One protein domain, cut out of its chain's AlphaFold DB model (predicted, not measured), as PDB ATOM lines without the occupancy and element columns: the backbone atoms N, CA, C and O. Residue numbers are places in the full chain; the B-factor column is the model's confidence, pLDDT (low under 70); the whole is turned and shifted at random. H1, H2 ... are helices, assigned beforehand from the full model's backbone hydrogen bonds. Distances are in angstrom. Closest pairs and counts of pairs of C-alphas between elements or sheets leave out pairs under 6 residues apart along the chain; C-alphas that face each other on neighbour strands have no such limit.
ATOM      1  N   GLU A  33      43.487  -6.918  10.371       47.22
ATOM      2  CA  GLU A  33      42.908  -5.930  11.272       47.22
ATOM      3  C   GLU A  33      41.690  -5.327  10.572       47.22
ATOM      4  O   GLU A  33      41.799  -4.536   9.628       47.22
ATOM      5  N   MET A  34      40.497  -5.723  11.019       48.12
ATOM      6  CA  MET A  34      39.299  -4.971  10.694       48.12
ATOM      7  C   MET A  34      39.457  -3.593  11.329       48.12
ATOM      8  O   MET A  34      39.331  -3.432  12.534       48.12
ATOM      9  N   LEU A  35      39.710  -2.578  10.501       53.12
ATOM     10  CA  LEU A  35      39.764  -1.177  10.936       53.12
ATOM     11  C   LEU A  35      38.421  -0.675  11.506       53.12
ATOM     12  O   LEU A  35      38.354   0.443  12.015       53.12
ATOM     13  N   VAL A  36      37.349  -1.468  11.384       57.97
ATOM     14  CA  VAL A  36      35.989  -1.135  11.806       57.97
ATOM     15  C   VAL A  36      35.356  -2.365  12.470       57.97
ATOM     16  O   VAL A  36      34.997  -3.324  11.791       57.97
ATOM     17  N   ASP A  37      35.219  -2.334  13.797       55.84
ATOM     18  CA  ASP A  37      34.818  -3.487  14.626       55.84
ATOM     19  C   ASP A  37      33.312  -3.816  14.582       55.84
ATOM     20  O   ASP A  37      32.894  -4.888  15.026       55.84
ATOM     21  N   ALA A  38      32.459  -2.928  14.053       60.59
ATOM     22  CA  ALA A  38      31.013  -3.155  14.029       60.59
ATOM     23  C   ALA A  38      30.322  -2.625  12.762       60.59
ATOM     24  O   ALA A  38      30.500  -1.479  12.353       60.59
ATOM     25  N   VAL A  39      29.421  -3.439  12.196       58.91
ATOM     26  CA  VAL A  39      28.541  -3.088  11.058       58.91
ATOM     27  C   VAL A  39      27.734  -1.802  11.322       58.91
ATOM     28  O   VAL A  39      27.407  -1.071  10.388       58.91
ATOM     29  N   SER A  40      27.455  -1.482  12.591       63.06
ATOM     30  CA  SER A  40      26.773  -0.252  13.019       63.06
ATOM     31  C   SER A  40      27.568   1.031  12.752       63.06
ATOM     32  O   SER A  40      26.972   2.102  12.647       63.06
ATOM     33  N   GLU A  41      28.893   0.963  12.598       67.19
ATOM     34  CA  GLU A  41      29.715   2.146  12.316       67.19
ATOM     35  C   GLU A  41      29.512   2.673  10.890       67.19
ATOM     36  O   GLU A  41      29.646   3.874  10.645       67.19
ATOM     37  N   PHE A  42      29.082   1.816   9.958       69.62
ATOM     38  CA  PHE A  42      28.787   2.209   8.577       69.62
ATOM     39  C   PHE A  42      27.537   3.079   8.436       69.62
ATOM     40  O   PHE A  42      27.351   3.700   7.388       69.62
ATOM     41  N   SER A  43      26.709   3.172   9.481       71.06
ATOM     42  CA  SER A  43      25.554   4.074   9.515       71.06
ATOM     43  C   SER A  43      25.959   5.554   9.546       71.06
ATOM     44  O   SER A  43      25.190   6.396   9.087       71.06
ATOM     45  N   ASN A  44      27.162   5.884  10.034       78.19
ATOM     46  CA  ASN A  44      27.673   7.254  10.083       78.19
ATOM     47  C   ASN A  44      28.717   7.498   8.981       78.19
ATOM     48  O   ASN A  44      29.925   7.528   9.228       78.19
ATOM     49  N   TRP A  45      28.243   7.635   7.742       75.94
ATOM     50  CA  TRP A  45      29.100   7.690   6.553       75.94
ATOM     51  C   TRP A  45      30.074   8.883   6.526       75.94
ATOM     52  O   TRP A  45      31.123   8.794   5.893       75.94
ATOM     53  N   GLU A  46      29.771   9.974   7.234       82.00
ATOM     54  CA  GLU A  46      30.585  11.199   7.257       82.00
ATOM     55  C   GLU A  46      31.963  10.985   7.898       82.00
ATOM     56  O   GLU A  46      32.940  11.641   7.536       82.00
ATOM     57  N   ARG A  47      32.086  10.018   8.815       81.06
ATOM     58  CA  ARG A  47      33.359   9.712   9.488       81.06
ATOM     59  C   ARG A  47      34.441   9.257   8.503       81.06
ATOM     60  O   ARG A  47      35.624   9.528   8.714       81.06
ATOM     61  N   PHE A  48      34.033   8.625   7.404       81.88
ATOM     62  CA  PHE A  48      34.933   8.090   6.383       81.88
ATOM     63  C   PHE A  48      35.544   9.171   5.481       81.88
ATOM     64  O   PHE A  48      36.499   8.894   4.759       81.88
ATOM     65  N   ASP A  49      35.074  10.420   5.552       83.69
ATOM     66  CA  ASP A  49      35.659  11.519   4.774       83.69
ATOM     67  C   ASP A  49      37.058  11.896   5.247       83.69
ATOM     68  O   ASP A  49      37.898  12.314   4.438       83.69
ATOM     69  N   SER A  50      37.287  11.719   6.547       82.62
ATOM     70  CA  SER A  50      38.546  12.003   7.233       82.62
ATOM     71  C   SER A  50      39.552  10.852   7.177       82.62
ATOM     72  O   SER A  50      40.730  11.072   7.449       82.62
ATOM     73  N   LEU A  51      39.105   9.648   6.812       82.69
ATOM     74  CA  LEU A  51      39.952   8.463   6.750       82.69
ATOM     75  C   LEU A  51      40.730   8.406   5.429       82.69
ATOM     76  O   LEU A  51      40.258   8.841   4.369       82.69
ATOM     77  N   GLU A  52      41.951   7.880   5.506       85.69
ATOM     78  CA  GLU A  52      42.743   7.571   4.320       85.69
ATOM     79  C   GLU A  52      42.154   6.364   3.599       85.69
ATOM     80  O   GLU A  52      41.727   5.395   4.223       85.69
ATOM     81  N   LEU A  53      42.140   6.422   2.267       83.88
ATOM     82  CA  LEU A  53      41.610   5.330   1.466       83.88
ATOM     83  C   LEU A  53      42.437   4.055   1.694       83.88
ATOM     84  O   LEU A  53      43.665   4.110   1.611       83.88
ATOM     85  N   PRO A  54      41.787   2.895   1.871       78.25
ATOM     86  CA  PRO A  54      42.478   1.635   2.128       78.25
ATOM     87  C   PRO A  54      43.273   1.130   0.917       78.25
ATOM     88  O   PRO A  54      44.154   0.286   1.047       78.25
ATOM     89  N   CYS A  55      42.983   1.644  -0.281       80.19
ATOM     90  CA  CYS A  55      43.734   1.347  -1.490       80.19
ATOM     91  C   CYS A  55      43.720   2.532  -2.466       80.19
ATOM     92  O   CYS A  55      42.965   3.497  -2.313       80.19
ATOM     93  N   LYS A  56      44.576   2.471  -3.496       84.62
ATOM     94  CA  LYS A  56      44.628   3.510  -4.533       84.62
ATOM     95  C   LYS A  56      43.294   3.554  -5.294       84.62
ATOM     96  O   LYS A  56      42.862   2.515  -5.800       84.62
ATOM     97  N   PRO A  57      42.657   4.730  -5.423       83.00
ATOM     98  CA  PRO A  57      41.368   4.820  -6.086       83.00
ATOM     99  C   PRO A  57      41.486   4.556  -7.587       83.00
ATOM    100  O   PRO A  57      42.480   4.901  -8.226       83.00
ATOM    101  N   LEU A  58      40.443   3.955  -8.160       76.75
ATOM    102  CA  LEU A  58      40.355   3.704  -9.597       76.75
ATOM    103  C   LEU A  58      40.289   5.034 -10.355       76.75
ATOM    104  O   LEU A  58      39.696   5.997  -9.876       76.75
ATOM    105  N   ALA A  59      40.851   5.094 -11.564       79.31
ATOM    106  CA  ALA A  59      40.943   6.343 -12.330       79.31
ATOM    107  C   ALA A  59      39.573   7.003 -12.594       79.31
ATOM    108  O   ALA A  59      39.452   8.221 -12.576       79.31
ATOM    109  N   ASN A  60      38.517   6.204 -12.771       78.81
ATOM    110  CA  ASN A  60      37.134   6.676 -12.930       78.81
ATOM    111  C   ASN A  60      36.466   7.106 -11.607       78.81
ATOM    112  O   ASN A  60      35.365   7.669 -11.612       78.81
ATOM    113  N   HIS A  61      37.087   6.790 -10.470       79.06
ATOM    114  CA  HIS A  61      36.602   7.133  -9.137       79.06
ATOM    115  C   HIS A  61      37.082   8.512  -8.671       79.06
ATOM    116  O   HIS A  61      36.466   9.103  -7.778       79.06
ATOM    117  N   VAL A  62      38.123   9.026  -9.321       85.94
ATOM    118  CA  VAL A  62      38.786  10.295  -9.039       85.94
ATOM    119  C   VAL A  62      38.149  11.408  -9.875       85.94
ATOM    120  O   VAL A  62      37.999  11.279 -11.088       85.94
ATOM    121  N   ASN A  63      37.738  12.494  -9.223       84.50
ATOM    122  CA  ASN A  63      37.225  13.682  -9.907       84.50
ATOM    123  C   ASN A  63      38.370  14.443 -10.603       84.50
ATOM    124  O   ASN A  63      39.539  14.201 -10.316       84.50
ATOM    125  N   GLU A  64      38.052  15.429 -11.448       84.19
ATOM    126  CA  GLU A  64      39.049  16.269 -12.153       84.19
ATOM    127  C   GLU A  64      40.083  16.913 -11.208       84.19
ATOM    128  O   GLU A  64      41.232  17.125 -11.582       84.19
ATOM    129  N   ASN A  65      39.701  17.132  -9.947       84.56
ATOM    130  CA  ASN A  65      40.552  17.697  -8.897       84.56
ATOM    131  C   ASN A  65      41.455  16.666  -8.192       84.56
ATOM    132  O   ASN A  65      42.053  16.979  -7.164       84.56
ATOM    133  N   GLY A  66      41.508  15.415  -8.656       85.06
ATOM    134  CA  GLY A  66      42.316  14.364  -8.027       85.06
ATOM    135  C   GLY A  66      41.719  13.780  -6.737       85.06
ATOM    136  O   GLY A  66      42.336  12.919  -6.115       85.06
ATOM    137  N   GLN A  67      40.521  14.211  -6.331       85.56
ATOM    138  CA  GLN A  67      39.866  13.778  -5.094       85.56
ATOM    139  C   GLN A  67      38.732  12.783  -5.354       85.56
ATOM    140  O   GLN A  67      38.012  12.869  -6.351       85.56
ATOM    141  N   VAL A  68      38.555  11.851  -4.420       84.19
ATOM    142  CA  VAL A  68      37.454  10.880  -4.406       84.19
ATOM    143  C   VAL A  68      36.310  11.452  -3.577       84.19
ATOM    144  O   VAL A  68      36.543  11.981  -2.490       84.19
ATOM    145  N   SER A  69      35.078  11.362  -4.082       85.50
ATOM    146  CA  SER A  69      33.904  11.854  -3.357       85.50
ATOM    147  C   SER A  69      33.690  11.102  -2.042       85.50
ATOM    148  O   SER A  69      33.971   9.908  -1.954       85.50
ATOM    149  N   SER A  70      33.123  11.782  -1.048       81.56
ATOM    150  CA  SER A  70      32.780  11.232   0.270       81.56
ATOM    151  C   SER A  70      32.060   9.884   0.203       81.56
ATOM    152  O   SER A  70      32.499   8.877   0.756       81.56
ATOM    153  N   LYS A  71      31.012   9.814  -0.629       79.19
ATOM    154  CA  LYS A  71      30.267   8.578  -0.894       79.19
ATOM    155  C   LYS A  71      31.164   7.447  -1.411       79.19
ATOM    156  O   LYS A  71      30.969   6.296  -1.040       79.19
ATOM    157  N   ARG A  72      32.138   7.746  -2.276       82.75
ATOM    158  CA  ARG A  72      33.073   6.743  -2.809       82.75
ATOM    159  C   ARG A  72      34.123   6.335  -1.781       82.75
ATOM    160  O   ARG A  72      34.471   5.163  -1.751       82.75
ATOM    161  N   LYS A  73      34.589   7.251  -0.925       84.44
ATOM    162  CA  LYS A  73      35.480   6.911   0.196       84.44
ATOM    163  C   LYS A  73      34.829   5.896   1.132       84.44
ATOM    164  O   LYS A  73      35.441   4.877   1.430       84.44
ATOM    165  N   TRP A  74      33.565   6.122   1.495       84.56
ATOM    166  CA  TRP A  74      32.774   5.164   2.272       84.56
ATOM    167  C   TRP A  74      32.738   3.774   1.619       84.56
ATOM    168  O   TRP A  74      32.993   2.783   2.296       84.56
ATOM    169  N   VAL A  75      32.509   3.697   0.298       78.81
ATOM    170  CA  VAL A  75      32.488   2.416  -0.440       78.81
ATOM    171  C   VAL A  75      33.811   1.665  -0.304       78.81
ATOM    172  O   VAL A  75      33.783   0.468  -0.051       78.81
ATOM    173  N   TYR A  76      34.957   2.343  -0.412       82.06
ATOM    174  CA  TYR A  76      36.263   1.690  -0.279       82.06
ATOM    175  C   TYR A  76      36.463   1.028   1.093       82.06
ATOM    176  O   TYR A  76      36.953  -0.099   1.166       82.06
ATOM    177  N   HIS A  77      36.054   1.693   2.175       78.94
ATOM    178  CA  HIS A  77      36.131   1.127   3.526       78.94
ATOM    179  C   HIS A  77      35.081   0.036   3.780       78.94
ATOM    180  O   HIS A  77      35.346  -0.951   4.470       78.94
ATOM    181  N   TYR A  78      33.890   0.182   3.196       75.12
ATOM    182  CA  TYR A  78      32.834  -0.826   3.271       75.12
ATOM    183  C   TYR A  78      33.228  -2.116   2.547       75.12
ATOM    184  O   TYR A  78      33.101  -3.206   3.103       75.12
ATOM    185  N   GLU A  79      33.771  -2.000   1.332       70.00
ATOM    186  CA  GLU A  79      34.270  -3.136   0.555       70.00
ATOM    187  C   GLU A  79      35.372  -3.873   1.317       70.00
ATOM    188  O   GLU A  79      35.286  -5.091   1.446       70.00
ATOM    189  N   GLN A  80      36.341  -3.159   1.904       70.38
ATOM    190  CA  GLN A  80      37.391  -3.757   2.739       70.38
ATOM    191  C   GLN A  80      36.823  -4.644   3.862       70.38
ATOM    192  O   GLN A  80      37.368  -5.711   4.133       70.38
ATOM    193  N   THR A  81      35.713  -4.234   4.478       64.50
ATOM    194  CA  THR A  81      35.073  -4.978   5.576       64.50
ATOM    195  C   THR A  81      34.299  -6.195   5.063       64.50
ATOM    196  O   THR A  81      34.379  -7.276   5.641       64.50
ATOM    197  N   PHE A  82      33.602  -6.077   3.928       57.12
ATOM    198  CA  PHE A  82      32.930  -7.221   3.298       57.12
ATOM    199  C   PHE A  82      33.918  -8.268   2.781       57.12
ATOM    200  O   PHE A  82      33.672  -9.469   2.925       57.12
ATOM    201  N   PHE A  83      35.066  -7.829   2.263       54.66
ATOM    202  CA  PHE A  83      36.176  -8.706   1.908       54.66
ATOM    203  C   PHE A  83      36.797  -9.418   3.114       54.66
ATOM    204  O   PHE A  83      37.606 -10.294   2.871       54.66
ATOM    205  N   ALA A  84      36.426  -9.144   4.369       51.00
ATOM    206  CA  ALA A  84      36.839  -9.954   5.526       51.00
ATOM    207  C   ALA A  84      35.886 -11.131   5.824       51.00
ATOM    208  O   ALA A  84      36.238 -12.047   6.558       51.00
ATOM    209  N   SER A  85      34.674 -11.122   5.256       48.03
ATOM    210  CA  SER A  85      33.604 -12.090   5.564       48.03
ATOM    211  C   SER A  85      33.471 -13.242   4.557       48.03
ATOM    212  O   SER A  85      32.574 -14.081   4.666       48.03
ATOM    213  N   GLY A  86      34.341 -13.283   3.547       54.41
ATOM    214  CA  GLY A  86      34.353 -14.325   2.529       54.41
ATOM    215  C   GLY A  86      34.826 -15.657   3.105       54.41
ATOM    216  O   GLY A  86      35.855 -15.738   3.763       54.41
ATOM    217  N   THR A  87      34.098 -16.738   2.821       50.69
ATOM    218  CA  THR A  87      34.531 -18.084   3.231       50.69
ATOM    219  C   THR A  87      35.661 -18.627   2.351       50.69
ATOM    220  O   THR A  87      36.395 -19.507   2.783       50.69
ATOM    221  N   HIS A  88      35.798 -18.119   1.119       55.09
ATOM    222  CA  HIS A  88      36.814 -18.516   0.143       55.09
ATOM    223  C   HIS A  88      37.206 -17.317  -0.730       55.09
ATOM    224  O   HIS A  88      36.333 -16.595  -1.216       55.09
ATOM    225  N   TYR A  89      38.504 -17.144  -0.987       65.50
ATOM    226  CA  TYR A  89      39.034 -16.078  -1.842       65.50
ATOM    227  C   TYR A  89      39.758 -16.669  -3.046       65.50
ATOM    228  O   TYR A  89      40.589 -17.565  -2.908       65.50
ATOM    229  N   ILE A  90      39.453 -16.146  -4.233       62.22
ATOM    230  CA  ILE A  90      40.154 -16.490  -5.469       62.22
ATOM    231  C   ILE A  90      40.912 -15.249  -5.920       62.22
ATOM    232  O   ILE A  90      40.310 -14.257  -6.332       62.22
ATOM    233  N   PHE A  91      42.238 -15.302  -5.828       66.44
ATOM    234  CA  PHE A  91      43.104 -14.198  -6.222       66.44
ATOM    235  C   PHE A  91      43.503 -14.332  -7.690       66.44
ATOM    236  O   PHE A  91      44.044 -15.354  -8.116       66.44
ATOM    237  N   PHE A  92      43.262 -13.273  -8.459       53.19
ATOM    238  CA  PHE A  92      43.692 -13.176  -9.849       53.19
ATOM    239  C   PHE A  92      44.979 -12.371  -9.939       53.19
ATOM    240  O   PHE A  92      45.096 -11.305  -9.338       53.19
ATOM    241  N   LYS A  93      45.941 -12.870 -10.721       58.81
ATOM    242  CA  LYS A  93      47.213 -12.173 -10.934       58.81
ATOM    243  C   LYS A  93      47.018 -10.869 -11.711       58.81
ATOM    244  O   LYS A  93      47.698  -9.893 -11.415       58.81
ATOM    245  N   ASN A  94      46.077 -10.850 -12.658       62.25
ATOM    246  CA  ASN A  94      45.660  -9.641 -13.358       62.25
ATOM    247  C   ASN A  94      44.152  -9.399 -13.164       62.25
ATOM    248  O   ASN A  94      43.378 -10.357 -13.187       62.25
ATOM    249  N   PRO A  95      43.697  -8.138 -13.039       52.53
ATOM    250  CA  PRO A  95      42.274  -7.812 -12.887       52.53
ATOM    251  C   PRO A  95      41.416  -8.299 -14.059       52.53
ATOM    252  O   PRO A  95      40.261  -8.677 -13.878       52.53
ATOM    253  N   GLU A  96      41.989  -8.318 -15.260       57.59
ATOM    254  CA  GLU A  96      41.319  -8.756 -16.487       57.59
ATOM    255  C   GLU A  96      40.995 -10.259 -16.466       57.59
ATOM    256  O   GLU A  96      39.977 -10.682 -17.015       57.59
ATOM    257  N   ASP A  97      41.782 -11.054 -15.732       54.97
ATOM    258  CA  ASP A  97      41.579 -12.498 -15.593       54.97
ATOM    259  C   ASP A  97      40.350 -12.826 -14.726       54.97
ATOM    260  O   ASP A  97      39.812 -13.929 -14.826       54.97
ATOM    261  N   SER A  98      39.844 -11.877 -13.927       57.31
ATOM    262  CA  SER A  98      38.621 -12.072 -13.129       57.31
ATOM    263  C   SER A  98      37.386 -12.351 -13.992       57.31
ATOM    264  O   SER A  98      36.488 -13.081 -13.579       57.31
TER     265      SER A  98
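AT A GLANCE: This is residues 33 to 98 of the 654 residues of the protein "Hypothetical protein" of Dictyocha speculum (UniProt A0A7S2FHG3). One longer helix, H3, has the short helices H1 and H2 on one side of it; a wide unnamed loop, residues 50 to 69, leads from H2 to the start of H3, and a long tail runs from the end of H3 to the small helix H4. The tail turns near Thr 87, and residues 91 to 97 stick out from the rest, of which 95 to 97 belong to H4. The printed part has 66 residues with four named helices, in the order H1, H2, H3, H4, and no named strand; its class is all helix, although under half of the residues, 27 of 66, are in named elements. The whole is loose, with a radius of gyration of the C-alphas of 13.5 A, and flat, spanning 33 by 32 by 16 A.

IN THESE COORDINATES: The printed part begins at Glu 33, with its C-alpha at (42.908, -5.930, 11.272). H1 is residues 39 to 43, and its C-alpha 39 is at (28.541, -3.088, 11.058). H2 is residues 45 to 49. H3, residues 70 to 82, is the longest helix, 18.7 A from first to last C-alpha, and its C-alpha 70 is at (32.780, 11.232, 0.270). H4 is residues 95 to 98, and its C-alpha 98 is at (38.621, -12.072, -13.129).

HOW THE PARTS SIT: H1 and H2 meet only through their link. H1 is close to H3 but not clearly touching it, with the closest C-alphas, those of Phe 42 and Tyr 78, 7.3 A apart. H2 and H3 touch, with 10 pairs of C-alphas within 8 A; the closest, those of Asp 49 and Ser 70, are 5.4 A apart. H4 is apart from H1, H2 and H3. In H3 every O i to N i+4 pair is within hydrogen-bond range; in H1 and in H2 0 of 1 such pairs is, with 2 of 2 O i to N i+3 pairs within range in each, and H4 is too short for an O i to N i+4 pair.

THE WHOLE: The two C-alphas farthest apart in the domain, those of Asn 65 and Thr 87, are 38.3 A apart, and the first and last printed C-alphas, those of Glu 33 and Ser 98, are 25.5 A apart. The printed part has no cut. The link from H1 to H2 is tight, with 1 residue; the link from H2 to H3, with 20 residues, and the link from H3 to H4, with 12 residues, are long. The mean pLDDT of the printed part is 71.0, and 28 residues are under 70, namely residues 33 to 42 and residues 81 to 98; the mean pLDDT of H4 is 56.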